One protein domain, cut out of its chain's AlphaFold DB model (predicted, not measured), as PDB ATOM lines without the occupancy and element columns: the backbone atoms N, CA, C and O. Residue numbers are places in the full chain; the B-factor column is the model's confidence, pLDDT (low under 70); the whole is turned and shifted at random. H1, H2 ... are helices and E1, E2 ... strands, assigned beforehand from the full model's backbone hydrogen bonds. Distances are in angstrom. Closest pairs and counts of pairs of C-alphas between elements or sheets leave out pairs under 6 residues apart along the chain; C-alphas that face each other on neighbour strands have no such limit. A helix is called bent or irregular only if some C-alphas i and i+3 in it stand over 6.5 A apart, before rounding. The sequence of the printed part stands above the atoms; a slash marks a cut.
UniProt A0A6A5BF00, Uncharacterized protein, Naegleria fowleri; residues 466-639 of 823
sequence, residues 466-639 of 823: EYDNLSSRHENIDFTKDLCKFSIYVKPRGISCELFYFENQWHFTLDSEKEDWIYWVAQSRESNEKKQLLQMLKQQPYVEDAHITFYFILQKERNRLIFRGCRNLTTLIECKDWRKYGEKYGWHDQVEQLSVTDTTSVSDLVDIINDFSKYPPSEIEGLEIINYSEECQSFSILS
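Overview. This is residues 466 to 639 of the 823 residues of an uncharacterized protein of Naegleria fowleri (UniProt A0A6A5BF00). The printed part has two lobes side by side: one is a twisted antiparallel sheet E3 E2 E4 E5 with H3 and H4 packed on it, the other a smaller antiparallel sheet E1 E6 E7 with H5 packed on it and H1 at its E7 edge. The chain passes between the lobes from E1 to E2 and again along residues 585 to 601, while residues 472 to 478 and 517 to 523 stick out. The 174 printed residues hold five named helices and seven named strands, in the order H1 E1 E2 E3 H2 H3 E4 E5 H4 H5 E6 E7, a mixed class. The whole is compact, with a radius of gyration of the C-alphas of 17.9 A and spans of 50 by 39 by 31 A.

Along the chain. H1 is residues 467 to 473, from C-alpha 467 at (159.765, 154.846, 154.202). E1 is 487 to 492, E2 495 to 502, 21.6 A long, and E3 505 to 510. H2, 511 to 521, is 18.9 A long and only just irregular: C-alphas 514 and 517 are 6.9 A apart. H3 is 529 to 536, E4 548 to 555, 22.8 A long, and E5 560 to 568, 24.7 A long, from C-alpha 560 at (137.783, 144.544, 167.415). H4 is 579 to 584, H5 602 to 609, E6 620 to 626 and E7 635 to 638, which ends at C-alpha 638 (153.416, 155.993, 159.339).

Arrangement. The larger sheet is strongly twisted, with edge strands E3 and E5. In the hairpin E2 and E3, N 502 and O 505 are 2.9 A apart; between E2 and E4, N 497 and O 552 are 2.9 A apart; in the hairpin E4 and E5, N 553 and O 562 are 2.8 A apart. With H3 and H4 on one face, it makes two layers, a sheet and its helices. The closest C-alphas of H3 and E3, Phe 508 and Lys 530, are 5.9 A apart; those of H4 and E5, Gly 565 and Arg 579, 7.1 A. H2 only grazes this sheet, with residues 511 to 512. In the other sheet, N 489 of E1 and O 624 of E6 are 2.9 A apart, and in the hairpin E6 and E7, N 623 and O 637 are 2.7 A apart. H5 is on it at a height over the sheet of 8.2 A; H1 only grazes it, with residues 467 to 470. Every O i to N i+4 pair is within hydrogen-bond range in H1, H3, H4 and H5; in H2 3 of 7 are, beside 6 of 8 O i to N i+3 pairs.

Size, cuts and confidence. The two farthest C-alphas, of Gln 523 and Thr 599, are 56.2 A apart. The printed part has no cut. The links H1 to E1, H3 to E4 and H4 to H5 are long. Mean pLDDT of the printed part is 86.5; residues 473 to 481, 514 and 524 to 527 are under 70.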
ATOM      1  N   GLU A 466     159.905 151.229 157.373       88.38
ATOM      2  CA  GLU A 466     159.359 152.583 157.296       88.38
ATOM      3  C   GLU A 466     160.049 153.368 156.170       88.38
ATOM      4  O   GLU A 466     161.279 153.372 156.073       88.38
ATOM      5  N   TYR A 467     159.269 154.074 155.347       86.81
ATOM      6  CA  TYR A 467     159.765 154.846 154.202       86.81
ATOM      7  C   TYR A 467     160.874 155.841 154.579       86.81
ATOM      8  O   TYR A 467     161.880 155.944 153.878       86.81
ATOM      9  N   ASP A 468     160.736 156.533 155.711       79.25
ATOM     10  CA  ASP A 468     161.739 157.490 156.199       79.25
ATOM     11  C   ASP A 468     163.093 156.807 156.496       79.25
ATOM     12  O   ASP A 468     164.151 157.389 156.253       79.25
ATOM     13  N   ASN A 469     163.089 155.550 156.956       78.25
ATOM     14  CA  ASN A 469     164.318 154.779 157.172       78.25
ATOM     15  C   ASN A 469     164.873 154.256 155.838       78.25
ATOM     16  O   ASN A 469     166.065 154.399 155.560       78.25
ATOM     17  N   LEU A 470     163.998 153.725 154.981       77.69
ATOM     18  CA  LEU A 470     164.349 153.179 153.671       77.69
ATOM     19  C   LEU A 470     165.003 154.238 152.763       77.69
ATOM     20  O   LEU A 470     166.076 153.995 152.206       77.69
ATOM     21  N   SER A 471     164.389 155.421 152.668       75.19
ATOM     22  CA  SER A 471     164.873 156.560 151.873       75.19
ATOM     23  C   SER A 471     166.240 157.056 152.345       75.19
ATOM     24  O   SER A 471     167.113 157.321 151.522       75.19
ATOM     25  N   SER A 472     166.474 157.094 153.662       72.94
ATOM     26  CA  SER A 472     167.763 157.514 154.227       72.94
ATOM     27  C   SER A 472     168.925 156.569 153.894       72.94
ATOM     28  O   SER A 472     170.073 157.002 153.830       72.94
ATOM     29  N   ARG A 473     168.646 155.275 153.674       69.50
ATOM     30  CA  ARG A 473     169.675 154.270 153.349       69.50
ATOM     31  C   ARG A 473     169.952 154.164 151.855       69.50
ATOM     32  O   ARG A 473     171.064 153.814 151.466       69.50
ATOM     33  N   HIS A 474     168.948 154.421 151.024       68.44
ATOM     34  CA  HIS A 474     169.028 154.234 149.582       68.44
ATOM     35  C   HIS A 474     168.873 155.567 148.850       68.44
ATOM     36  O   HIS A 474     167.908 155.762 148.120       68.44
ATOM     37  N   GLU A 475     169.873 156.449 148.973       57.53
ATOM     38  CA  GLU A 475     169.899 157.763 148.297       57.53
ATOM     39  C   GLU A 475     169.708 157.679 146.761       57.53
ATOM     40  O   GLU A 475     169.385 158.680 146.130       57.53
ATOM     41  N   ASN A 476     169.878 156.493 146.154       51.44
ATOM     42  CA  ASN A 476     169.827 156.272 144.703       51.44
ATOM     43  C   ASN A 476     168.732 155.302 144.214       51.44
ATOM     44  O   ASN A 476     168.630 155.094 143.002       51.44
ATOM     45  N   ILE A 477     167.936 154.677 145.097       55.50
ATOM     46  CA  ILE A 477     166.849 153.775 144.670       55.50
ATOM     47  C   ILE A 477     165.520 154.480 144.885       55.50
ATOM     48  O   ILE A 477     165.028 154.604 146.003       55.50
ATOM     49  N   ASP A 478     164.929 154.917 143.784       63.94
ATOM     50  CA  ASP A 478     163.610 155.524 143.793       63.94
ATOM     51  C   ASP A 478     162.535 154.426 143.756       63.94
ATOM     52  O   ASP A 478     162.054 154.018 142.694       63.94
ATOM     53  N   PHE A 479     162.175 153.925 144.940       61.91
ATOM     54  CA  PHE A 479     161.088 152.956 145.137       61.91
ATOM     55  C   PHE A 479     159.700 153.526 144.774       61.91
ATOM     56  O   PHE A 479     158.707 152.802 144.847       61.91
ATOM     57  N   THR A 480     159.625 154.802 144.373       62.84
ATOM     58  CA  THR A 480     158.393 155.599 144.323       62.84
ATOM     59  C   THR A 480     157.950 155.998 142.913       62.84
ATOM     60  O   THR A 480     156.830 156.477 142.757       62.84
ATOM     61  N   LYS A 481     158.764 155.744 141.872       65.38
ATOM     62  CA  LYS A 481     158.463 156.163 140.480       65.38
ATOM     63  C   LYS A 481     157.181 155.591 139.885       65.38
ATOM     64  O   LYS A 481     156.675 156.153 138.920       65.38
ATOM     65  N   ASP A 482     156.691 154.475 140.409       74.88
ATOM     66  CA  ASP A 482     155.461 153.846 139.940       74.88
ATOM     67  C   ASP A 482     154.706 153.248 141.128       74.88
ATOM     68  O   ASP A 482     154.912 152.090 141.490       74.88
ATOM     69  N   LEU A 483     153.860 154.055 141.774       84.38
ATOM     70  CA  LEU A 483     152.999 153.588 142.862       84.38
ATOM     71  C   LEU A 483     151.856 152.678 142.368       84.38
ATOM     72  O   LEU A 483     151.264 151.962 143.173       84.38
ATOM     73  N   CYS A 484     151.581 152.631 141.059       84.00
ATOM     74  CA  CYS A 484     150.476 151.852 140.487       84.00
ATOM     75  C   CYS A 484     150.726 150.342 140.522       84.00
ATOM     76  O   CYS A 484     149.779 149.555 140.501       84.00
ATOM     77  N   LYS A 485     151.994 149.917 140.618       86.75
ATOM     78  CA  LYS A 485     152.343 148.500 140.813       86.75
ATOM     79  C   LYS A 485     152.062 147.994 142.235       86.75
ATOM     80  O   LYS A 485     152.114 146.786 142.467       86.75
ATOM     81  N   PHE A 486     151.783 148.889 143.184       90.81
ATOM     82  CA  PHE A 486     151.567 148.540 144.583       90.81
ATOM     83  C   PHE A 486     150.084 148.492 144.940       90.81
ATOM     84  O   PHE A 486     149.251 149.223 144.412       90.81
ATOM     85  N   SER A 487     149.754 147.638 145.904       93.19
ATOM     86  CA  SER A 487     148.478 147.693 146.614       93.19
ATOM     87  C   SER A 487     148.680 148.454 147.919       93.19
ATOM     88  O   SER A 487     149.525 148.072 148.727       93.19
ATOM     89  N   ILE A 488     147.925 149.537 148.110       94.88
ATOM     90  CA  ILE A 488     148.052 150.412 149.279       94.88
ATOM     91  C   ILE A 488     146.903 150.135 150.239       94.88
ATOM     92  O   ILE A 488     145.736 150.304 149.881       94.88
ATOM     93  N   TYR A 489     147.229 149.730 151.460       95.75
ATOM     94  CA  TYR A 489     146.255 149.448 152.508       95.75
ATOM     95  C   TYR A 489     146.413 150.411 153.676       95.75
ATOM     96  O   TYR A 489     147.523 150.800 154.038       95.75
ATOM     97  N   VAL A 490     145.294 150.768 154.294       96.00
ATOM     98  CA  VAL A 490     145.285 151.477 155.573       96.00
ATOM     99  C   VAL A 490     145.851 150.548 156.643       96.00
ATOM    100  O   VAL A 490     145.429 149.395 156.735       96.00
ATOM    101  N   LYS A 491     146.787 151.045 157.457       95.94
ATOM    102  CA  LYS A 491     147.395 150.320 158.577       95.94
ATOM    103  C   LYS A 491     146.640 150.641 159.868       95.94
ATOM    104  O   LYS A 491     146.833 151.731 160.421       95.94
ATOM    105  N   PRO A 492     145.771 149.743 160.370       95.56
ATOM    106  CA  PRO A 492     145.096 149.978 161.633       95.56
ATOM    107  C   PRO A 492     146.109 149.938 162.771       95.56
ATOM    108  O   PRO A 492     147.016 149.106 162.781       95.56
ATOM    109  N   ARG A 493     145.907 150.800 163.758       93.56
ATOM    110  CA  ARG A 493     146.617 150.751 165.029       93.56
ATOM    111  C   ARG A 493     146.131 149.546 165.829       93.56
ATOM    112  O   ARG A 493     144.919 149.353 165.944       93.56
ATOM    113  N   GLY A 494     147.039 148.768 166.408       92.44
ATOM    114  CA  GLY A 494     146.693 147.663 167.302       92.44
ATOM    115  C   GLY A 494     147.814 146.640 167.456       92.44
ATOM    116  O   GLY A 494     148.948 146.870 167.048       92.44
ATOM    117  N   ILE A 495     147.487 145.499 168.055       91.69
ATOM    118  CA  ILE A 495     148.430 144.396 168.271       91.69
ATOM    119  C   ILE A 495     148.317 143.428 167.094       91.69
ATOM    120  O   ILE A 495     147.218 142.959 166.800       91.69
ATOM    121  N   SER A 496     149.429 143.110 166.429       91.62
ATOM    122  CA  SER A 496     149.425 142.078 165.388       91.62
ATOM    123  C   SER A 496     149.110 140.716 166.002       91.62
ATOM    124  O   SER A 496     149.612 140.366 167.076       91.62
ATOM    125  N   CYS A 497     148.250 139.961 165.329       92.81
ATOM    126  CA  CYS A 497     147.864 138.612 165.715       92.81
ATOM    127  C   CYS A 497     147.971 137.688 164.507       92.81
ATOM    128  O   CYS A 497     147.586 138.063 163.398       92.81
ATOM    129  N   GLU A 498     148.426 136.462 164.722       94.25
ATOM    130  CA  GLU A 498     148.527 135.460 163.660       94.25
ATOM    131  C   GLU A 498     147.746 134.219 164.058       94.25
ATOM    132  O   GLU A 498     147.857 133.752 165.190       94.25
ATOM    133  N   LEU A 499     146.972 133.701 163.112       95.81
ATOM    134  CA  LEU A 499     146.206 132.473 163.216       95.81
ATOM    135  C   LEU A 499     146.856 131.417 162.323       95.81
ATOM    136  O   LEU A 499     146.983 131.609 161.109       95.81
ATOM    137  N   PHE A 500     147.245 130.300 162.926       95.56
ATOM    138  CA  PHE A 500     147.919 129.195 162.248       95.56
ATOM    139  C   PHE A 500     147.408 127.847 162.760       95.56
ATOM    140  O   PHE A 500     146.806 127.762 163.833       95.56
ATOM    141  N   TYR A 501     147.627 126.792 161.977       94.94
ATOM    142  CA  TYR A 501     147.199 125.439 162.317       94.94
ATOM    143  C   TYR A 501     148.383 124.608 162.812       94.94
ATOM    144  O   TYR A 501     149.403 124.502 162.131       94.94
ATOM    145  N   PHE A 502     148.251 124.001 163.990       93.06
ATOM    146  CA  PHE A 502     149.289 123.161 164.586       93.06
ATOM    147  C   PHE A 502     148.674 122.092 165.499       93.06
ATOM    148  O   PHE A 502     147.690 122.353 166.189       93.06
ATOM    149  N   GLU A 503     149.228 120.874 165.471       91.00
ATOM    150  CA  GLU A 503     148.757 119.716 166.260       91.00
ATOM    151  C   GLU A 503     147.218 119.531 166.236       91.00
ATOM    152  O   GLU A 503     146.563 119.294 167.247       91.00
ATOM    153  N   ASN A 504     146.639 119.607 165.034       91.12
ATOM    154  CA  ASN A 504     145.207 119.470 164.748       91.12
ATOM    155  C   ASN A 504     144.286 120.580 165.294       91.12
ATOM    156  O   ASN A 504     143.069 120.386 165.366       91.12
ATOM    157  N   GLN A 505     144.828 121.741 165.668       92.50
ATOM    158  CA  GLN A 505     144.059 122.859 166.219       92.50
ATOM    159  C   GLN A 505     144.498 124.206 165.632       92.50
ATOM    160  O   GLN A 505     145.618 124.360 165.146       92.50
ATOM    161  N   TRP A 506     143.590 125.183 165.670       93.00
ATOM    162  CA  TRP A 506     143.879 126.570 165.313       93.00
ATOM    163  C   TRP A 506     144.373 127.346 166.528       93.00
ATOM    164  O   TRP A 506     143.725 127.346 167.576       93.00
ATOM    165  N   HIS A 507     145.483 128.056 166.354       92.25
ATOM    166  CA  HIS A 507     146.172 128.783 167.414       92.25
ATOM    167  C   HIS A 507     146.343 130.248 167.054       92.25
ATOM    168  O   HIS A 507     146.626 130.573 165.903       92.25
ATOM    169  N   PHE A 508     146.222 131.115 168.059       92.31
ATOM    170  CA  PHE A 508     146.620 132.515 167.959       92.31
ATOM    171  C   PHE A 508     147.961 132.756 168.654       92.31
ATOM    172  O   PHE A 508     148.179 132.296 169.779       92.31
ATOM    173  N   THR A 509     148.809 133.565 168.024       90.88
ATOM    174  CA  THR A 509     149.927 134.263 168.675       90.88
ATOM    175  C   THR A 509     149.707 135.773 168.606       90.88
ATOM    176  O   THR A 509     149.065 136.270 167.676       90.88
ATOM    177  N   LEU A 510     150.235 136.498 169.595       89.06
ATOM    178  CA  LEU A 510     150.233 137.959 169.654       89.06
ATOM    179  C   LEU A 510     151.668 138.499 169.677       89.06
ATOM    180  O   LEU A 510     152.594 137.849 170.158       89.06
ATOM    181  N   ASP A 511     151.877 139.721 169.196       82.31
ATOM    182  CA  ASP A 511     153.192 140.380 169.296       82.31
ATOM    183  C   ASP A 511     153.566 140.794 170.729       82.31
ATOM    184  O   ASP A 511     154.745 140.967 171.043       82.31
ATOM    185  N   SER A 512     152.580 140.921 171.622       76.19
ATOM    186  CA  SER A 512     152.801 141.256 173.034       76.19
ATOM    187  C   SER A 512     153.466 140.132 173.840       76.19
ATOM    188  O   SER A 512     154.002 140.403 174.908       76.19
ATOM    189  N   GLU A 513     153.504 138.900 173.321       75.31
ATOM    190  CA  GLU A 513     154.041 137.714 174.018       75.31
ATOM    191  C   GLU A 513     155.540 137.807 174.342       75.31
ATOM    192  O   GLU A 513     156.062 137.052 175.157       75.31
ATOM    193  N   LYS A 514     156.271 138.752 173.739       69.19
ATOM    194  CA  LYS A 514     157.680 139.004 174.089       69.19
ATOM    195  C   LYS A 514     157.877 139.340 175.576       69.19
ATOM    196  O   LYS A 514     158.959 139.110 176.105       69.19
ATOM    197  N   GLU A 515     156.842 139.864 176.236       72.94
ATOM    198  CA  GLU A 515     156.862 140.240 177.656       72.94
ATOM    199  C   GLU A 515     156.469 139.065 178.580       72.94
ATOM    200  O   GLU A 515     156.692 139.137 179.790       72.94
ATOM    201  N   ASP A 516     155.975 137.944 178.029       74.69
ATOM    202  CA  ASP A 516     155.494 136.774 178.790       74.69
ATOM    203  C   ASP A 516     156.576 136.166 179.685       74.69
ATOM    204  O   ASP A 516     156.290 135.636 180.757       74.69
ATOM    205  N   TRP A 517     157.840 136.289 179.288       72.94
ATOM    206  CA  TRP A 517     158.978 135.870 180.098       72.94
ATOM    207  C   TRP A 517     159.049 136.581 181.445       72.94
ATOM    208  O   TRP A 517     159.323 135.943 182.463       72.94
ATOM    209  N   ILE A 518     158.783 137.887 181.460       74.56
ATOM    210  CA  ILE A 518     158.810 138.695 182.680       74.56
ATOM    211  C   ILE A 518     157.656 138.266 183.583       74.56
ATOM    212  O   ILE A 518     157.851 138.011 184.772       74.56
ATOM    213  N   TYR A 519     156.475 138.102 182.988       77.94
ATOM    214  CA  TYR A 519     155.275 137.637 183.674       77.94
ATOM    215  C   TYR A 519     155.429 136.220 184.246       77.94
ATOM    216  O   TYR A 519     154.981 135.942 185.360       77.94
ATOM    217  N   TRP A 520     156.115 135.326 183.535       81.12
ATOM    218  CA  TRP A 520     156.409 133.986 184.029       81.12
ATOM    219  C   TRP A 520     157.361 134.003 185.224       81.12
ATOM    220  O   TRP A 520     157.073 133.326 186.219       81.12
ATOM    221  N   VAL A 521     158.451 134.784 185.171       80.44
ATOM    222  CA  VAL A 521     159.379 134.931 186.311       80.44
ATOM    223  C   VAL A 521     158.645 135.513 187.525       80.44
ATOM    224  O   VAL A 521     158.792 134.984 188.627       80.44
ATOM    225  N   ALA A 522     157.795 136.522 187.313       75.12
ATOM    226  CA  ALA A 522     156.992 137.180 188.350       75.12
ATOM    227  C   ALA A 522     155.758 136.373 188.817       75.12
ATOM    228  O   ALA A 522     154.947 136.870 189.591       75.12
ATOM    229  N   GLN A 523     155.566 135.138 188.334       71.31
ATOM    230  CA  GLN A 523     154.409 134.286 188.661       71.31
ATOM    231  C   GLN A 523     153.025 134.925 188.428       71.31
ATOM    232  O   GLN A 523     152.024 134.481 188.995       71.31
ATOM    233  N   SER A 524     152.925 135.935 187.565       64.19
ATOM    234  CA  SER A 524     151.632 136.518 187.206       64.19
ATOM    235  C   SER A 524     150.837 135.565 186.305       64.19
ATOM    236  O   SER A 524     151.415 134.829 185.504       64.19
ATOM    237  N   ARG A 525     149.506 135.545 186.459       56.47
ATOM    238  CA  ARG A 525     148.608 134.643 185.715       56.47
ATOM    239  C   ARG A 525     148.735 134.844 184.202       56.47
ATOM    240  O   ARG A 525     148.676 135.979 183.737       56.47
ATOM    241  N   GLU A 526     148.795 133.739 183.457       57.03
ATOM    242  CA  GLU A 526     148.607 133.744 182.001       57.03
ATOM    243  C   GLU A 526     147.257 134.390 181.659       57.03
ATOM    244  O   GLU A 526     146.221 134.076 182.262       57.03
ATOM    245  N   SER A 527     147.258 135.313 180.698       59.19
ATOM    246  CA  SER A 527     146.023 135.929 180.230       59.19
ATOM    247  C   SER A 527     145.228 134.912 179.395       59.19
ATOM    248  O   SER A 527     145.764 134.197 178.551       59.19
ATOM    249  N   ASN A 528     143.906 134.850 179.594       71.06
ATOM    250  CA  ASN A 528     143.002 134.042 178.758       71.06
ATOM    251  C   ASN A 528     142.756 134.683 177.368       71.06
ATOM    252  O   ASN A 528     141.809 134.304 176.674       71.06
ATOM    253  N   GLU A 529     143.583 135.650 176.949       79.00
ATOM    254  CA  GLU A 529     143.369 136.470 175.748       79.00
ATOM    255  C   GLU A 529     143.302 135.620 174.469       79.00
ATOM    256  O   GLU A 529     142.442 135.857 173.626       79.00
ATOM    257  N   LYS A 530     144.111 134.559 174.342       80.56
ATOM    258  CA  LYS A 530     144.091 133.673 173.156       80.56
ATOM    259  C   LYS A 530     142.755 132.960 172.963       80.56
ATOM    260  O   LYS A 530     142.250 132.851 171.847       80.56
ATOM    261  N   LYS A 531     142.161 132.483 174.063       81.06
ATOM    262  CA  LYS A 531     140.846 131.828 174.029       81.06
ATOM    263  C   LYS A 531     139.755 132.827 173.664       81.06
ATOM    264  O   LYS A 531     138.853 132.480 172.908       81.06
ATOM    265  N   GLN A 532     139.860 134.059 174.159       83.88
ATOM    266  CA  GLN A 532     138.941 135.139 173.799       83.88
ATOM    267  C   GLN A 532     139.062 135.496 172.311       83.88
ATOM    268  O   GLN A 532     138.043 135.604 171.640       83.88
ATOM    269  N   LEU A 533     140.278 135.564 171.756       86.25
ATOM    270  CA  LEU A 533     140.499 135.800 170.324       86.25
ATOM    271  C   LEU A 533     139.855 134.730 169.435       86.25
ATOM    272  O   LEU A 533     139.181 135.066 168.462       86.25
ATOM    273  N   LEU A 534     139.995 133.447 169.784       85.00
ATOM    274  CA  LEU A 534     139.317 132.366 169.055       85.00
ATOM    275  C   LEU A 534     137.790 132.504 169.099       85.00
ATOM    276  O   LEU A 534     137.128 132.166 168.124       85.00
ATOM    277  N   GLN A 535     137.236 133.010 170.203       85.12
ATOM    278  CA  GLN A 535     135.798 133.264 170.344       85.12
ATOM    279  C   GLN A 535     135.329 134.500 169.564       85.12
ATOM    280  O   GLN A 535     134.154 134.580 169.210       85.12
ATOM    281  N   MET A 536     136.221 135.456 169.279       84.88
ATOM    282  CA  MET A 536     135.908 136.617 168.438       84.88
ATOM    283  C   MET A 536     135.754 136.243 166.958       84.88
ATOM    284  O   MET A 536     135.089 136.962 166.209       84.88
ATOM    285  N   LEU A 537     136.340 135.124 166.518       87.88
ATOM    286  CA  LEU A 537     136.142 134.618 165.164       87.88
ATOM    287  C   LEU A 537     134.719 134.070 165.013       87.88
ATOM    288  O   LEU A 537     134.342 133.105 165.672       87.88
ATOM    289  N   LYS A 538     133.943 134.639 164.081       77.38
ATOM    290  CA  LYS A 538     132.602 134.124 163.743       77.38
ATOM    291  C   LYS A 538     132.642 132.670 163.271       77.38
ATOM    292  O   LYS A 538     131.756 131.889 163.600       77.38
ATOM    293  N   GLN A 539     133.660 132.336 162.484       88.19
ATOM    294  CA  GLN A 539     133.921 130.998 161.981       88.19
ATOM    295  C   GLN A 539     135.433 130.768 161.926       88.19
ATOM    296  O   GLN A 539     136.183 131.640 161.479       88.19
ATOM    297  N   GLN A 540     135.871 129.598 162.396       89.94
ATOM    298  CA  GLN A 540     137.258 129.155 162.269       89.94
ATOM    299  C   GLN A 540     137.523 128.613 160.857       89.94
ATOM    300  O   GLN A 540     136.598 128.073 160.238       89.94
ATOM    301  N   PRO A 541     138.761 128.712 160.345       93.81
ATOM    302  CA  PRO A 541     139.072 128.186 159.026       93.81
ATOM    303  C   PRO A 541     138.958 126.657 158.969       93.81
ATOM    304  O   PRO A 541     139.074 125.960 159.980       93.81
ATOM    305  N   TYR A 542     138.741 126.115 157.772       93.81
ATOM    306  CA  TYR A 542     138.702 124.663 157.574       93.81
ATOM    307  C   TYR A 542     140.115 124.065 157.566       93.81
ATOM    308  O   TYR A 542     141.072 124.731 157.184       93.81
ATOM    309  N   VAL A 543     140.240 122.781 157.918       93.19
ATOM    310  CA  VAL A 543     141.527 122.051 157.947       93.19
ATOM    311  C   VAL A 543     142.229 122.039 156.580       93.19
ATOM    312  O   VAL A 543     143.450 122.012 156.513       93.19
ATOM    313  N   GLU A 544     141.485 122.122 155.477       94.69
ATOM    314  CA  GLU A 544     142.040 122.227 154.116       94.69
ATOM    315  C   GLU A 544     142.925 123.475 153.929       94.69
ATOM    316  O   GLU A 544     143.912 123.443 153.192       94.69
ATOM    317  N   ASP A 545     142.627 124.548 154.667       95.12
ATOM    318  CA  ASP A 545     143.389 125.796 154.662       95.12
ATOM    319  C   ASP A 545     144.483 125.815 155.751       95.12
ATOM    320  O   ASP A 545     145.075 126.859 156.010       95.12
ATOM    321  N   ALA A 546     144.815 124.668 156.367       94.69
ATOM    322  CA  ALA A 546     145.884 124.546 157.371       94.69
ATOM    323  C   ALA A 546     147.274 124.971 156.862       94.69
ATOM    324  O   ALA A 546     148.166 125.270 157.647       94.69
ATOM    325  N   HIS A 547     147.460 125.008 155.543       94.00
ATOM    326  CA  HIS A 547     148.681 125.466 154.886       94.00
ATOM    327  C   HIS A 547     148.745 127.001 154.728       94.00
ATOM    328  O   HIS A 547     149.623 127.509 154.026       94.00
ATOM    329  N   ILE A 548     147.807 127.743 155.327       96.38
ATOM    330  CA  ILE A 548     147.693 129.200 155.236       96.38
ATOM    331  C   ILE A 548     147.869 129.822 156.622       96.38
ATOM    332  O   ILE A 548     147.176 129.469 157.574       96.38
ATOM    333  N   THR A 549     148.751 130.815 156.710       96.75
ATOM    334  CA  THR A 549     148.815 131.734 157.852       96.75
ATOM    335  C   THR A 549     147.881 132.907 157.595       96.75
ATOM    336  O   THR A 549     148.030 133.603 156.589       96.75
ATOM    337  N   PHE A 550     146.954 133.168 158.515       97.06
ATOM    338  CA  PHE A 550     146.105 134.361 158.493       97.06
ATOM    339  C   PHE A 550     146.616 135.364 159.523       97.06
ATOM    340  O   PHE A 550     146.953 134.978 160.638       97.06
ATOM    341  N   TYR A 551     146.658 136.649 159.186       95.12
ATOM    342  CA  TYR A 551     147.104 137.685 160.119       95.12
ATOM    343  C   TYR A 551     146.088 138.821 160.244       95.12
ATOM    344  O   TYR A 551     145.403 139.215 159.292       95.12
ATOM    345  N   PHE A 552     145.999 139.331 161.467       95.88
ATOM    346  CA  PHE A 552     144.985 140.255 161.951       95.88
ATOM    347  C   PHE A 552     145.625 141.370 162.782       95.88
ATOM    348  O   PHE A 552     146.759 141.248 163.240       95.88
ATOM    349  N   ILE A 553     144.865 142.438 163.017       95.44
ATOM    350  CA  ILE A 553     145.175 143.477 163.999       95.44
ATOM    351  C   ILE A 553     144.083 143.480 165.071       95.44
ATOM    352  O   ILE A 553     142.901 143.643 164.757       95.44
ATOM    353  N   LEU A 554     144.471 143.315 166.335       94.12
ATOM    354  CA  LEU A 554     143.593 143.431 167.496       94.12
ATOM    355  C   LEU A 554     143.606 144.863 168.040       94.12
ATOM    356  O   LEU A 554     144.617 145.344 168.558       94.12
ATOM    357  N   GLN A 555     142.445 145.511 168.014       92.31
ATOM    358  CA  GLN A 555     142.174 146.766 168.713       92.31
ATOM    359  C   GLN A 555     141.528 146.464 170.068       92.31
ATOM    360  O   GLN A 555     140.301 146.399 170.174       92.31
ATOM    361  N   LYS A 556     142.361 146.273 171.105       87.50
ATOM    362  CA  LYS A 556     141.920 145.874 172.458       87.50
ATOM    363  C   LYS A 556     140.829 146.793 173.018       87.50
ATOM    364  O   LYS A 556     139.793 146.303 173.453       87.50
ATOM    365  N   GLU A 557     141.012 148.108 172.927       85.62
ATOM    366  CA  GLU A 557     140.068 149.107 173.460       85.62
ATOM    367  C   GLU A 557     138.672 149.035 172.833       85.62
ATOM    368  O   GLU A 557     137.680 149.408 173.455       85.62
ATOM    369  N   ARG A 558     138.589 148.541 171.595       87.12
ATOM    370  CA  ARG A 558     137.336 148.405 170.843       87.12
ATOM    371  C   ARG A 558     136.834 146.972 170.775       87.12
ATOM    372  O   ARG A 558     135.801 146.737 170.157       87.12
ATOM    373  N   ASN A 559     137.569 146.029 171.372       88.69
ATOM    374  CA  ASN A 559     137.337 144.596 171.240       88.69
ATOM    375  C   ASN A 559     137.082 144.188 169.773       88.69
ATOM    376  O   ASN A 559     136.089 143.537 169.448       88.69
ATOM    377  N   ARG A 560     137.952 144.655 168.871       91.75
ATOM    378  CA  ARG A 560     137.783 144.544 167.415       91.75
ATOM    379  C   ARG A 560     138.979 143.821 166.799       91.75
ATOM    380  O   ARG A 560     140.118 144.158 167.112       91.75
ATOM    381  N   LEU A 561     138.718 142.845 165.928       94.19
ATOM    382  CA  LEU A 561     139.737 142.056 165.231       94.19
ATOM    383  C   LEU A 561     139.627 142.301 163.722       94.19
ATOM    384  O   LEU A 561     138.623 141.944 163.112       94.19
ATOM    385  N   ILE A 562     140.657 142.907 163.135       95.88
ATOM    386  CA  ILE A 562     140.658 143.371 161.743       95.88
ATOM    387  C   ILE A 562     141.524 142.436 160.901       95.88
ATOM    388  O   ILE A 562     142.716 142.288 161.165       95.88
ATOM    389  N   PHE A 563     140.949 141.819 159.872       96.50
ATOM    390  CA  PHE A 563     141.662 140.927 158.961       96.50
ATOM    391  C   PHE A 563     142.518 141.714 157.958       96.50
ATOM    392  O   PHE A 563     142.034 142.630 157.285       96.50
ATOM    393  N   ARG A 564     143.807 141.364 157.865       95.12
ATOM    394  CA  ARG A 564     144.819 142.138 157.122       95.12
ATOM    395  C   ARG A 564     145.442 141.380 155.948       95.12
ATOM    396  O   ARG A 564     146.005 142.010 155.051       95.12
ATOM    397  N   GLY A 565     145.348 140.054 155.942       95.75
ATOM    398  CA  GLY A 565     145.777 139.229 154.820       95.75
ATOM    399  C   GLY A 565     146.125 137.801 155.212       95.75
ATOM    400  O   GLY A 565     145.926 137.374 156.351       95.75
ATOM    401  N   CYS A 566     146.637 137.052 154.240       96.25
ATOM    402  CA  CYS A 566     147.115 135.699 154.462       96.25
ATOM    403  C   CYS A 566     148.289 135.339 153.549       96.25
ATOM    404  O   CYS A 566     148.476 135.916 152.473       96.25
ATOM    405  N   ARG A 567     149.075 134.352 153.981       94.62
ATOM    406  CA  ARG A 567     150.241 133.842 153.256       94.62
ATOM    407  C   ARG A 567     150.178 132.327 153.166       94.62
ATOM    408  O   ARG A 567     149.816 131.656 154.130       94.62
ATOM    409  N   ASN A 568     150.543 131.791 152.008       93.12
ATOM    410  CA  ASN A 568     150.607 130.352 151.794       93.12
ATOM    411  C   ASN A 568     151.965 129.814 152.278       93.12
ATOM    412  O   ASN A 568     153.007 130.276 151.823       93.12
ATOM    413  N   LEU A 569     151.960 128.830 153.177       91.50
ATOM    414  CA  LEU A 569     153.169 128.237 153.763       91.50
ATOM    415  C   LEU A 569     153.961 127.366 152.779       91.50
ATOM    416  O   LEU A 569     155.156 127.174 152.958       91.50
ATOM    417  N   THR A 570     153.312 126.847 151.734       89.00
ATOM    418  CA  THR A 570     153.960 126.002 150.717       89.00
ATOM    419  C   THR A 570     154.736 126.845 149.711       89.00
ATOM    420  O   THR A 570     155.858 126.508 149.344       89.00
ATOM    421  N   THR A 571     154.144 127.949 149.247       89.19
ATOM    422  CA  THR A 571     154.803 128.849 148.288       89.19
ATOM    423  C   THR A 571     155.625 129.933 148.972       89.19
ATOM    424  O   THR A 571     156.520 130.496 148.347       89.19
ATOM    425  N   LEU A 572     155.325 130.227 150.241       88.81
ATOM    426  CA  LEU A 572     155.826 131.378 150.990       88.81
ATOM    427  C   LEU A 572     155.507 132.714 150.306       88.81
ATOM    428  O   LEU A 572     156.218 133.691 150.522       88.81
ATOM    429  N   ILE A 573     154.434 132.792 149.519       89.06
ATOM    430  CA  ILE A 573     154.002 134.019 148.828       89.06
ATOM    431  C   ILE A 573     152.730 134.552 149.487       89.06
ATOM    432  O   ILE A 573     151.833 133.779 149.848       89.06
ATOM    433  N   GLU A 574     152.655 135.872 149.657       91.56
ATOM    434  CA  GLU A 574     151.436 136.523 150.130       91.56
ATOM    435  C   GLU A 574     150.286 136.395 149.114       91.56
ATOM    436  O   GLU A 574     150.433 136.664 147.920       91.56
ATOM    437  N   CYS A 575     149.103 135.997 149.583       92.44
ATOM    438  CA  CYS A 575     147.943 135.790 148.725       92.44
ATOM    439  C   CYS A 575     147.337 137.135 148.300       92.44
ATOM    440  O   CYS A 575     146.682 137.785 149.106       92.44
ATOM    441  N   LYS A 576     147.454 137.527 147.023       92.44
ATOM    442  CA  LYS A 576     146.844 138.771 146.498       92.44
ATOM    443  C   LYS A 576     145.321 138.844 146.703       92.44
ATOM    444  O   LYS A 576     144.787 139.898 147.025       92.44
ATOM    445  N   ASP A 577     144.632 137.709 146.584       92.06
ATOM    446  CA  ASP A 577     143.173 137.605 146.724       92.06
ATOM    447  C   ASP A 577     142.720 137.270 148.161       92.06
ATOM    448  O   ASP A 577     141.666 136.661 148.363       92.06
ATOM    449  N   TRP A 578     143.502 137.639 149.183       94.56
ATOM    450  CA  TRP A 578     143.248 137.271 150.583       94.56
ATOM    451  C   TRP A 578     141.836 137.635 151.082       94.56
ATOM    452  O   TRP A 578     141.276 136.913 151.907       94.56
ATOM    453  N   ARG A 579     141.210 138.692 150.541       94.81
ATOM    454  CA  ARG A 579     139.836 139.113 150.887       94.81
ATOM    455  C   ARG A 579     138.783 138.023 150.661       94.81
ATOM    456  O   ARG A 579     137.827 137.952 151.431       94.81
ATOM    457  N   LYS A 580     138.991 137.125 149.687       95.06
ATOM    458  CA  LYS A 580     138.097 135.979 149.431       95.06
ATOM    459  C   LYS A 580     138.016 135.034 150.633       95.06
ATOM    460  O   LYS A 580     136.959 134.468 150.891       95.06
ATOM    461  N   TYR A 581     139.098 134.892 151.406       95.00
ATOM    462  CA  TYR A 581     139.064 134.129 152.661       95.00
ATOM    463  C   TYR A 581     138.257 134.850 153.740       95.00
ATOM    464  O   TYR A 581     137.516 134.209 154.479       95.00
ATOM    465  N   GLY A 582     138.347 136.181 153.796       94.31
ATOM    466  CA  GLY A 582     137.524 136.976 154.703       94.31
ATOM    467  C   GLY A 582     136.030 136.815 154.412       94.31
ATOM    468  O   GLY A 582     135.242 136.643 155.335       94.31
ATOM    469  N   GLU A 583     135.637 136.775 153.137       94.12
ATOM    470  CA  GLU A 583     134.259 136.463 152.726       94.12
ATOM    471  C   GLU A 583     133.868 135.017 153.066       94.12
ATOM    472  O   GLU A 583     132.821 134.801 153.676       94.12
ATOM    473  N   LYS A 584     134.734 134.041 152.744       95.19
ATOM    474  CA  LYS A 584     134.534 132.605 153.031       95.19
ATOM    475  C   LYS A 584     134.235 132.338 154.509       95.19
ATOM    476  O   LYS A 584     133.416 131.472 154.805       95.19
ATOM    477  N   TYR A 585     134.889 133.066 155.413       95.19
ATOM    478  CA  TYR A 585     134.803 132.863 156.865       95.19
ATOM    479  C   TYR A 585     133.980 133.926 157.609       95.19
ATOM    480  O   TYR A 585     133.937 133.938 158.841       95.19
ATOM    481  N   GLY A 586     133.313 134.831 156.884       92.94
ATOM    482  CA  GLY A 586     132.488 135.887 157.481       92.94
ATOM    483  C   GLY A 586     133.278 136.943 158.272       92.94
ATOM    484  O   GLY A 586     132.712 137.635 159.127       92.94
ATOM    485  N   TRP A 587     134.577 137.089 158.005       94.19
ATOM    486  CA  TRP A 587     135.441 138.131 158.562       94.19
ATOM    487  C   TRP A 587     135.295 139.416 157.734       94.19
ATOM    488  O   TRP A 587     136.126 139.752 156.888       94.19
ATOM    489  N   HIS A 588     134.178 140.118 157.940       89.38
ATOM    490  CA  HIS A 588     133.855 141.349 157.204       89.38
ATOM    491  C   HIS A 588     134.682 142.561 157.640       89.38
ATOM    492  O   HIS A 588     134.755 143.545 156.913       89.38
ATOM    493  N   ASP A 589     135.286 142.497 158.823       93.44
ATOM    494  CA  ASP A 589     136.153 143.550 159.321       93.44
ATOM    495  C   ASP A 589     137.552 143.383 158.725       93.44
ATOM    496  O   ASP A 589     138.325 142.525 159.153       93.44
ATOM    497  N   GLN A 590     137.838 144.141 157.669       94.94
ATOM    498  CA  GLN A 590     139.046 144.013 156.858       94.94
ATOM    499  C   GLN A 590     139.721 145.368 156.691       94.94
ATOM    500  O   GLN A 590     139.051 146.401 156.675       94.94
ATOM    501  N   VAL A 591     141.041 145.367 156.491       95.00
ATOM    502  CA  VAL A 591     141.769 146.604 156.172       95.00
ATOM    503  C   VAL A 591     141.235 147.244 154.888       95.00
ATOM    504  O   VAL A 591     140.926 146.559 153.906       95.00
ATOM    505  N   GLU A 592     141.111 148.568 154.890       93.94
ATOM    506  CA  GLU A 592     140.681 149.348 153.729       93.94
ATOM    507  C   GLU A 592     141.819 149.446 152.704       93.94
ATOM    508  O   GLU A 592     142.988 149.552 153.072       93.94
ATOM    509  N   GLN A 593     141.484 149.382 151.413       94.06
ATOM    510  CA  GLN A 593     142.434 149.604 150.324       94.06
ATOM    511  C   GLN A 593     142.210 150.991 149.731       94.06
ATOM    512  O   GLN A 593     141.079 151.341 149.402       94.06
ATOM    513  N   LEU A 594     143.292 151.746 149.556       92.12
ATOM    514  CA  LEU A 594     143.247 153.050 148.912       92.12
ATOM    515  C   LEU A 594     143.393 152.902 147.399       92.12
ATOM    516  O   LEU A 594     144.259 152.176 146.906       92.12
ATOM    517  N   SER A 595     142.551 153.624 146.667       86.44
ATOM    518  CA  SER A 595     142.678 153.769 145.220       86.44
ATOM    519  C   SER A 595     143.735 154.823 144.911       86.44
ATOM    520  O   SER A 595     143.617 155.968 145.346       86.44
ATOM    521  N   VAL A 596     144.748 154.431 144.148       81.88
ATOM    522  CA  VAL A 596     145.862 155.283 143.720       81.88
ATOM    523  C   VAL A 596     145.711 155.596 142.232       81.88
ATOM    524  O   VAL A 596     145.284 154.735 141.465       81.88
ATOM    525  N   THR A 597     146.036 156.822 141.825       79.81
ATOM    526  CA  THR A 597     146.129 157.215 140.408       79.81
ATOM    527  C   THR A 597     147.590 157.324 139.980       79.81
ATOM    528  O   THR A 597     148.458 157.543 140.824       79.81
ATOM    529  N   ASP A 598     147.848 157.300 138.671       74.06
ATOM    530  CA  ASP A 598     149.187 157.457 138.072       74.06
ATOM    531  C   ASP A 598     149.922 158.747 138.486       74.06
ATOM    532  O   ASP A 598     151.130 158.866 138.314       74.06
ATOM    533  N   THR A 599     149.199 159.727 139.030       77.31
ATOM    534  CA  THR A 599     149.742 161.012 139.495       77.31
ATOM    535  C   THR A 599     150.017 161.060 140.994       77.31
ATOM    536  O   THR A 599     150.469 162.093 141.478       77.31
ATOM    537  N   THR A 600     149.680 160.011 141.747       84.88
ATOM    538  CA  THR A 600     149.855 160.011 143.204       84.88
ATOM    539  C   THR A 600     151.331 159.851 143.538       84.88
ATOM    540  O   THR A 600     151.983 158.932 143.050       84.88
ATOM    541  N   SER A 601     151.846 160.731 144.389       85.19
ATOM    542  CA  SER A 601     153.208 160.696 144.920       85.19
ATOM    543  C   SER A 601     153.237 160.183 146.365       85.19
ATOM    544  O   SER A 601     152.213 160.122 147.047       85.19
ATOM    545  N   VAL A 602     154.423 159.851 146.881       84.19
ATOM    546  CA  VAL A 602     154.581 159.515 148.309       84.19
ATOM    547  C   VAL A 602     154.238 160.702 149.209       84.19
ATOM    548  O   VAL A 602     153.649 160.501 150.268       84.19
ATOM    549  N   SER A 603     154.536 161.930 148.774       81.94
ATOM    550  CA  SER A 603     154.141 163.142 149.499       81.94
ATOM    551  C   SER A 603     152.619 163.221 149.665       81.94
ATOM    552  O   SER A 603     152.134 163.465 150.768       81.94
ATOM    553  N   ASP A 604     151.858 162.875 148.620       85.94
ATOM    554  CA  ASP A 604     150.393 162.822 148.701       85.94
ATOM    555  C   ASP A 604     149.916 161.770 149.713       85.94
ATOM    556  O   ASP A 604     148.987 162.017 150.481       85.94
ATOM    557  N   LEU A 605     150.564 160.600 149.771       88.94
ATOM    558  CA  LEU A 605     150.242 159.558 150.755       88.94
ATOM    559  C   LEU A 605     150.546 160.001 152.194       88.94
ATOM    560  O   LEU A 605     149.751 159.738 153.102       88.94
ATOM    561  N   VAL A 606     151.672 160.693 152.402       86.31
ATOM    562  CA  VAL A 606     152.029 161.302 153.692       86.31
ATOM    563  C   VAL A 606     150.984 162.347 154.089       86.31
ATOM    564  O   VAL A 606     150.552 162.378 155.242       86.31
ATOM    565  N   ASP A 607     150.516 163.164 153.153       83.19
ATOM    566  CA  ASP A 607     149.478 164.159 153.414       83.19
ATOM    567  C   ASP A 607     148.135 163.532 153.774       83.19
ATOM    568  O   ASP A 607     147.482 163.973 154.726       83.19
ATOM    569  N   ILE A 608     147.747 162.482 153.048       88.25
ATOM    570  CA  ILE A 608     146.519 161.721 153.284       88.25
ATOM    571  C   ILE A 608     146.515 161.160 154.705       88.25
ATOM    572  O   ILE A 608     145.563 161.399 155.446       88.25
ATOM    573  N   ILE A 609     147.582 160.472 155.127       89.94
ATOM    574  CA  ILE A 609     147.618 159.821 156.446       89.94
ATOM    575  C   ILE A 609     147.753 160.811 157.614       89.94
ATOM    576  O   ILE A 609     147.446 160.480 158.759       89.94
ATOM    577  N   ASN A 610     148.196 162.043 157.338       87.00
ATOM    578  CA  ASN A 610     148.228 163.140 158.309       87.00
ATOM    579  C   ASN A 610     146.944 163.995 158.306       87.00
ATOM    580  O   ASN A 610     146.835 164.952 159.079       87.00
ATOM    581  N   ASP A 611     145.948 163.657 157.482       85.88
ATOM    582  CA  ASP A 611     144.590 164.184 157.602       85.88
ATOM    583  C   ASP A 611     143.826 163.422 158.693       85.88
ATOM    584  O   ASP A 611     143.019 162.530 158.422       85.88
ATOM    585  N   PHE A 612     144.066 163.798 159.954       86.12
ATOM    586  CA  PHE A 612     143.449 163.164 161.129       86.12
ATOM    587  C   PHE A 612     141.918 163.286 161.181       86.12
ATOM    588  O   PHE A 612     141.285 162.608 161.988       86.12
ATOM    589  N   SER A 613     141.305 164.112 160.321       82.12
ATOM    590  CA  SER A 613     139.846 164.141 160.168       82.12
ATOM    591  C   SER A 613     139.308 162.895 159.459       82.12
ATOM    592  O   SER A 613     138.194 162.461 159.750       82.12
ATOM    593  N   LYS A 614     140.106 162.325 158.549       85.94
ATOM    594  CA  LYS A 614     139.787 161.116 157.782       85.94
ATOM    595  C   LYS A 614     140.444 159.879 158.375       85.94
ATOM    596  O   LYS A 614     139.804 158.838 158.457       85.94
ATOM    597  N   TYR A 615     141.696 160.012 158.810       89.12
ATOM    598  CA  TYR A 615     142.503 158.929 159.361       89.12
ATOM    599  C   TYR A 615     142.846 159.222 160.825       89.12
ATOM    600  O   TYR A 615     143.943 159.706 161.120       89.12
ATOM    601  N   PRO A 616     141.908 158.999 161.763       89.25
ATOM    602  CA  PRO A 616     142.131 159.319 163.164       89.25
ATOM    603  C   PRO A 616     143.290 158.477 163.722       89.25
ATOM    604  O   PRO A 616     143.236 157.244 163.659       89.25
ATOM    605  N   PRO A 617     144.318 159.097 164.333       89.50
ATOM    606  CA  PRO A 617     145.521 158.381 164.753       89.50
ATOM    607  C   PRO A 617     145.285 157.422 165.930       89.50
ATOM    608  O   PRO A 617     146.139 156.590 166.222       89.50
ATOM    609  N   SER A 618     144.126 157.499 166.592       88.94
ATOM    610  CA  SER A 618     143.672 156.486 167.561       88.94
ATOM    611  C   SER A 618     143.334 155.140 166.927       88.94
ATOM    612  O   SER A 618     143.431 154.115 167.595       88.94
ATOM    613  N   GLU A 619     142.956 155.128 165.651       90.62
ATOM    614  CA  GLU A 619     142.506 153.928 164.945       90.62
ATOM    615  C   GLU A 619     143.490 153.481 163.874       90.62
ATOM    616  O   GLU A 619     143.543 152.298 163.545       90.62
ATOM    617  N   ILE A 620     144.233 154.429 163.304       93.19
ATOM    618  CA  ILE A 620     145.042 154.237 162.107       93.19
ATOM    619  C   ILE A 620     146.427 154.807 162.378       93.19
ATOM    620  O   ILE A 620     146.576 155.978 162.715       93.19
ATOM    621  N   GLU A 621     147.453 153.979 162.228       94.00
ATOM    622  CA  GLU A 621     148.833 154.400 162.471       94.00
ATOM    623  C   GLU A 621     149.586 154.785 161.197       94.00
ATOM    624  O   GLU A 621     150.562 155.535 161.257       94.00
ATOM    625  N   GLY A 622     149.135 154.303 160.039       95.88
ATOM    626  CA  GLY A 622     149.885 154.446 158.800       95.88
ATOM    627  C   GLY A 622     149.204 153.863 157.567       95.88
ATOM    628  O   GLY A 622     148.010 153.568 157.556       95.88
ATOM    629  N   LEU A 623     150.019 153.647 156.543       96.31
ATOM    630  CA  LEU A 623     149.721 152.960 155.298       96.31
ATOM    631  C   LEU A 623     150.747 151.850 155.065       96.31
ATOM    632  O   LEU A 623     151.909 151.951 155.467       96.31
ATOM    633  N   GLU A 624     150.319 150.810 154.363       95.19
ATOM    634  CA  GLU A 624     151.146 149.686 153.940       95.19
ATOM    635  C   GLU A 624     151.136 149.594 152.426       95.19
ATOM    636  O   GLU A 624     150.075 149.492 151.811       95.19
ATOM    637  N   ILE A 625     152.322 149.641 151.835       94.12
ATOM    638  CA  ILE A 625     152.526 149.706 150.399       94.12
ATOM    639  C   ILE A 625     153.104 148.355 149.989       94.12
ATOM    640  O   ILE A 625     154.274 148.065 150.242       94.12
ATOM    641  N   ILE A 626     152.254 147.499 149.422       92.81
ATOM    642  CA  ILE A 626     152.561 146.085 149.182       92.81
ATOM    643  C   ILE A 626     152.810 145.837 147.700       92.81
ATOM    644  O   ILE A 626     151.939 146.083 146.861       92.81
ATOM    645  N   ASN A 627     153.981 145.290 147.381       91.12
ATOM    646  CA  ASN A 627     154.289 144.762 146.059       91.12
ATOM    647  C   ASN A 627     154.221 143.231 146.097       91.12
ATOM    648  O   ASN A 627     155.169 142.569 146.509       91.12
ATOM    649  N   TYR A 628     153.100 142.669 145.644       89.50
ATOM    650  CA  TYR A 628     152.901 141.214 145.596       89.50
ATOM    651  C   TYR A 628     153.857 140.494 144.628       89.50
ATOM    652  O   TYR A 628     154.057 139.290 144.762       89.50
ATOM    653  N   SER A 629     154.440 141.206 143.655       86.31
ATOM    654  CA  SER A 629     155.390 140.638 142.689       86.31
ATOM    655  C   SER A 629     156.831 140.677 143.204       86.31
ATOM    656  O   SER A 629     157.605 139.757 142.957       86.31
ATOM    657  N   GLU A 630     157.192 141.734 143.933       83.56
ATOM    658  CA  GLU A 630     158.529 141.953 144.492       83.56
ATOM    659  C   GLU A 630     158.410 142.371 145.963       83.56
ATOM    660  O   GLU A 630     158.579 143.540 146.309       83.56
ATOM    661  N   GLU A 631     158.111 141.412 146.849       75.69
ATOM    662  CA  GLU A 631     157.809 141.691 148.265       75.69
ATOM    663  C   GLU A 631     158.897 142.518 148.978       75.69
ATOM    664  O   GLU A 631     158.575 143.289 149.878       75.69
ATOM    665  N   CYS A 632     160.168 142.403 148.570       75.69
ATOM    666  CA  CYS A 632     161.288 143.178 149.121       75.69
ATOM    667  C   CYS A 632     161.222 144.688 148.831       75.69
ATOM    668  O   CYS A 632     161.955 145.451 149.451       75.69
ATOM    669  N   GLN A 633     160.358 145.120 147.910       83.38
ATOM    670  CA  GLN A 633     160.068 146.531 147.651       83.38
ATOM    671  C   GLN A 633     158.877 147.051 148.461       83.38
ATOM    672  O   GLN A 633     158.491 148.199 148.275       83.38
ATOM    673  N   SER A 634     158.261 146.229 149.315       88.88
ATOM    674  CA  SER A 634     157.137 146.666 150.148       88.88
ATOM    675  C   SER A 634     157.633 147.482 151.343       88.88
ATOM    676  O   SER A 634     158.656 147.159 151.946       88.88
ATOM    677  N   PHE A 635     156.893 148.522 151.715       91.75
ATOM    678  CA  PHE A 635     157.259 149.428 152.808       91.75
ATOM    679  C   PHE A 635     156.015 149.965 153.521       91.75
ATOM    680  O   PHE A 635     154.880 149.718 153.109       91.75
ATOM    681  N   SER A 636     156.220 150.686 154.621       93.81
ATOM    682  CA  SER A 636     155.148 151.363 155.351       93.81
ATOM    683  C   SER A 636     155.391 152.868 155.453       93.81
ATOM    684  O   SER A 636     156.529 153.333 155.516       93.81
ATOM    685  N   ILE A 637     154.304 153.638 155.465       93.50
ATOM    686  CA  ILE A 637     154.316 155.079 155.740       93.50
ATOM    687  C   ILE A 637     153.496 155.286 157.005       93.50
ATOM    688  O   ILE A 637     152.285 155.098 156.992       93.50
ATOM    689  N   LEU A 638     154.132 155.659 158.109       92.94
ATOM    690  CA  LEU A 638     153.416 155.993 159.339       92.94
ATOM    691  C   LEU A 638     152.982 157.460 159.328       92.94
ATOM    692  O   LEU A 638     153.618 158.306 158.696       92.94
ATOM    693  N   SER A 639     151.912 157.778 160.057       91.81
ATOM    694  CA  SER A 639     151.561 159.178 160.288       91.81
ATOM    695  C   SER A 639     152.680 159.881 161.054       91.81
ATOM    696  O   SER A 639     153.446 159.262 161.799       91.81
TER     697      SER A 639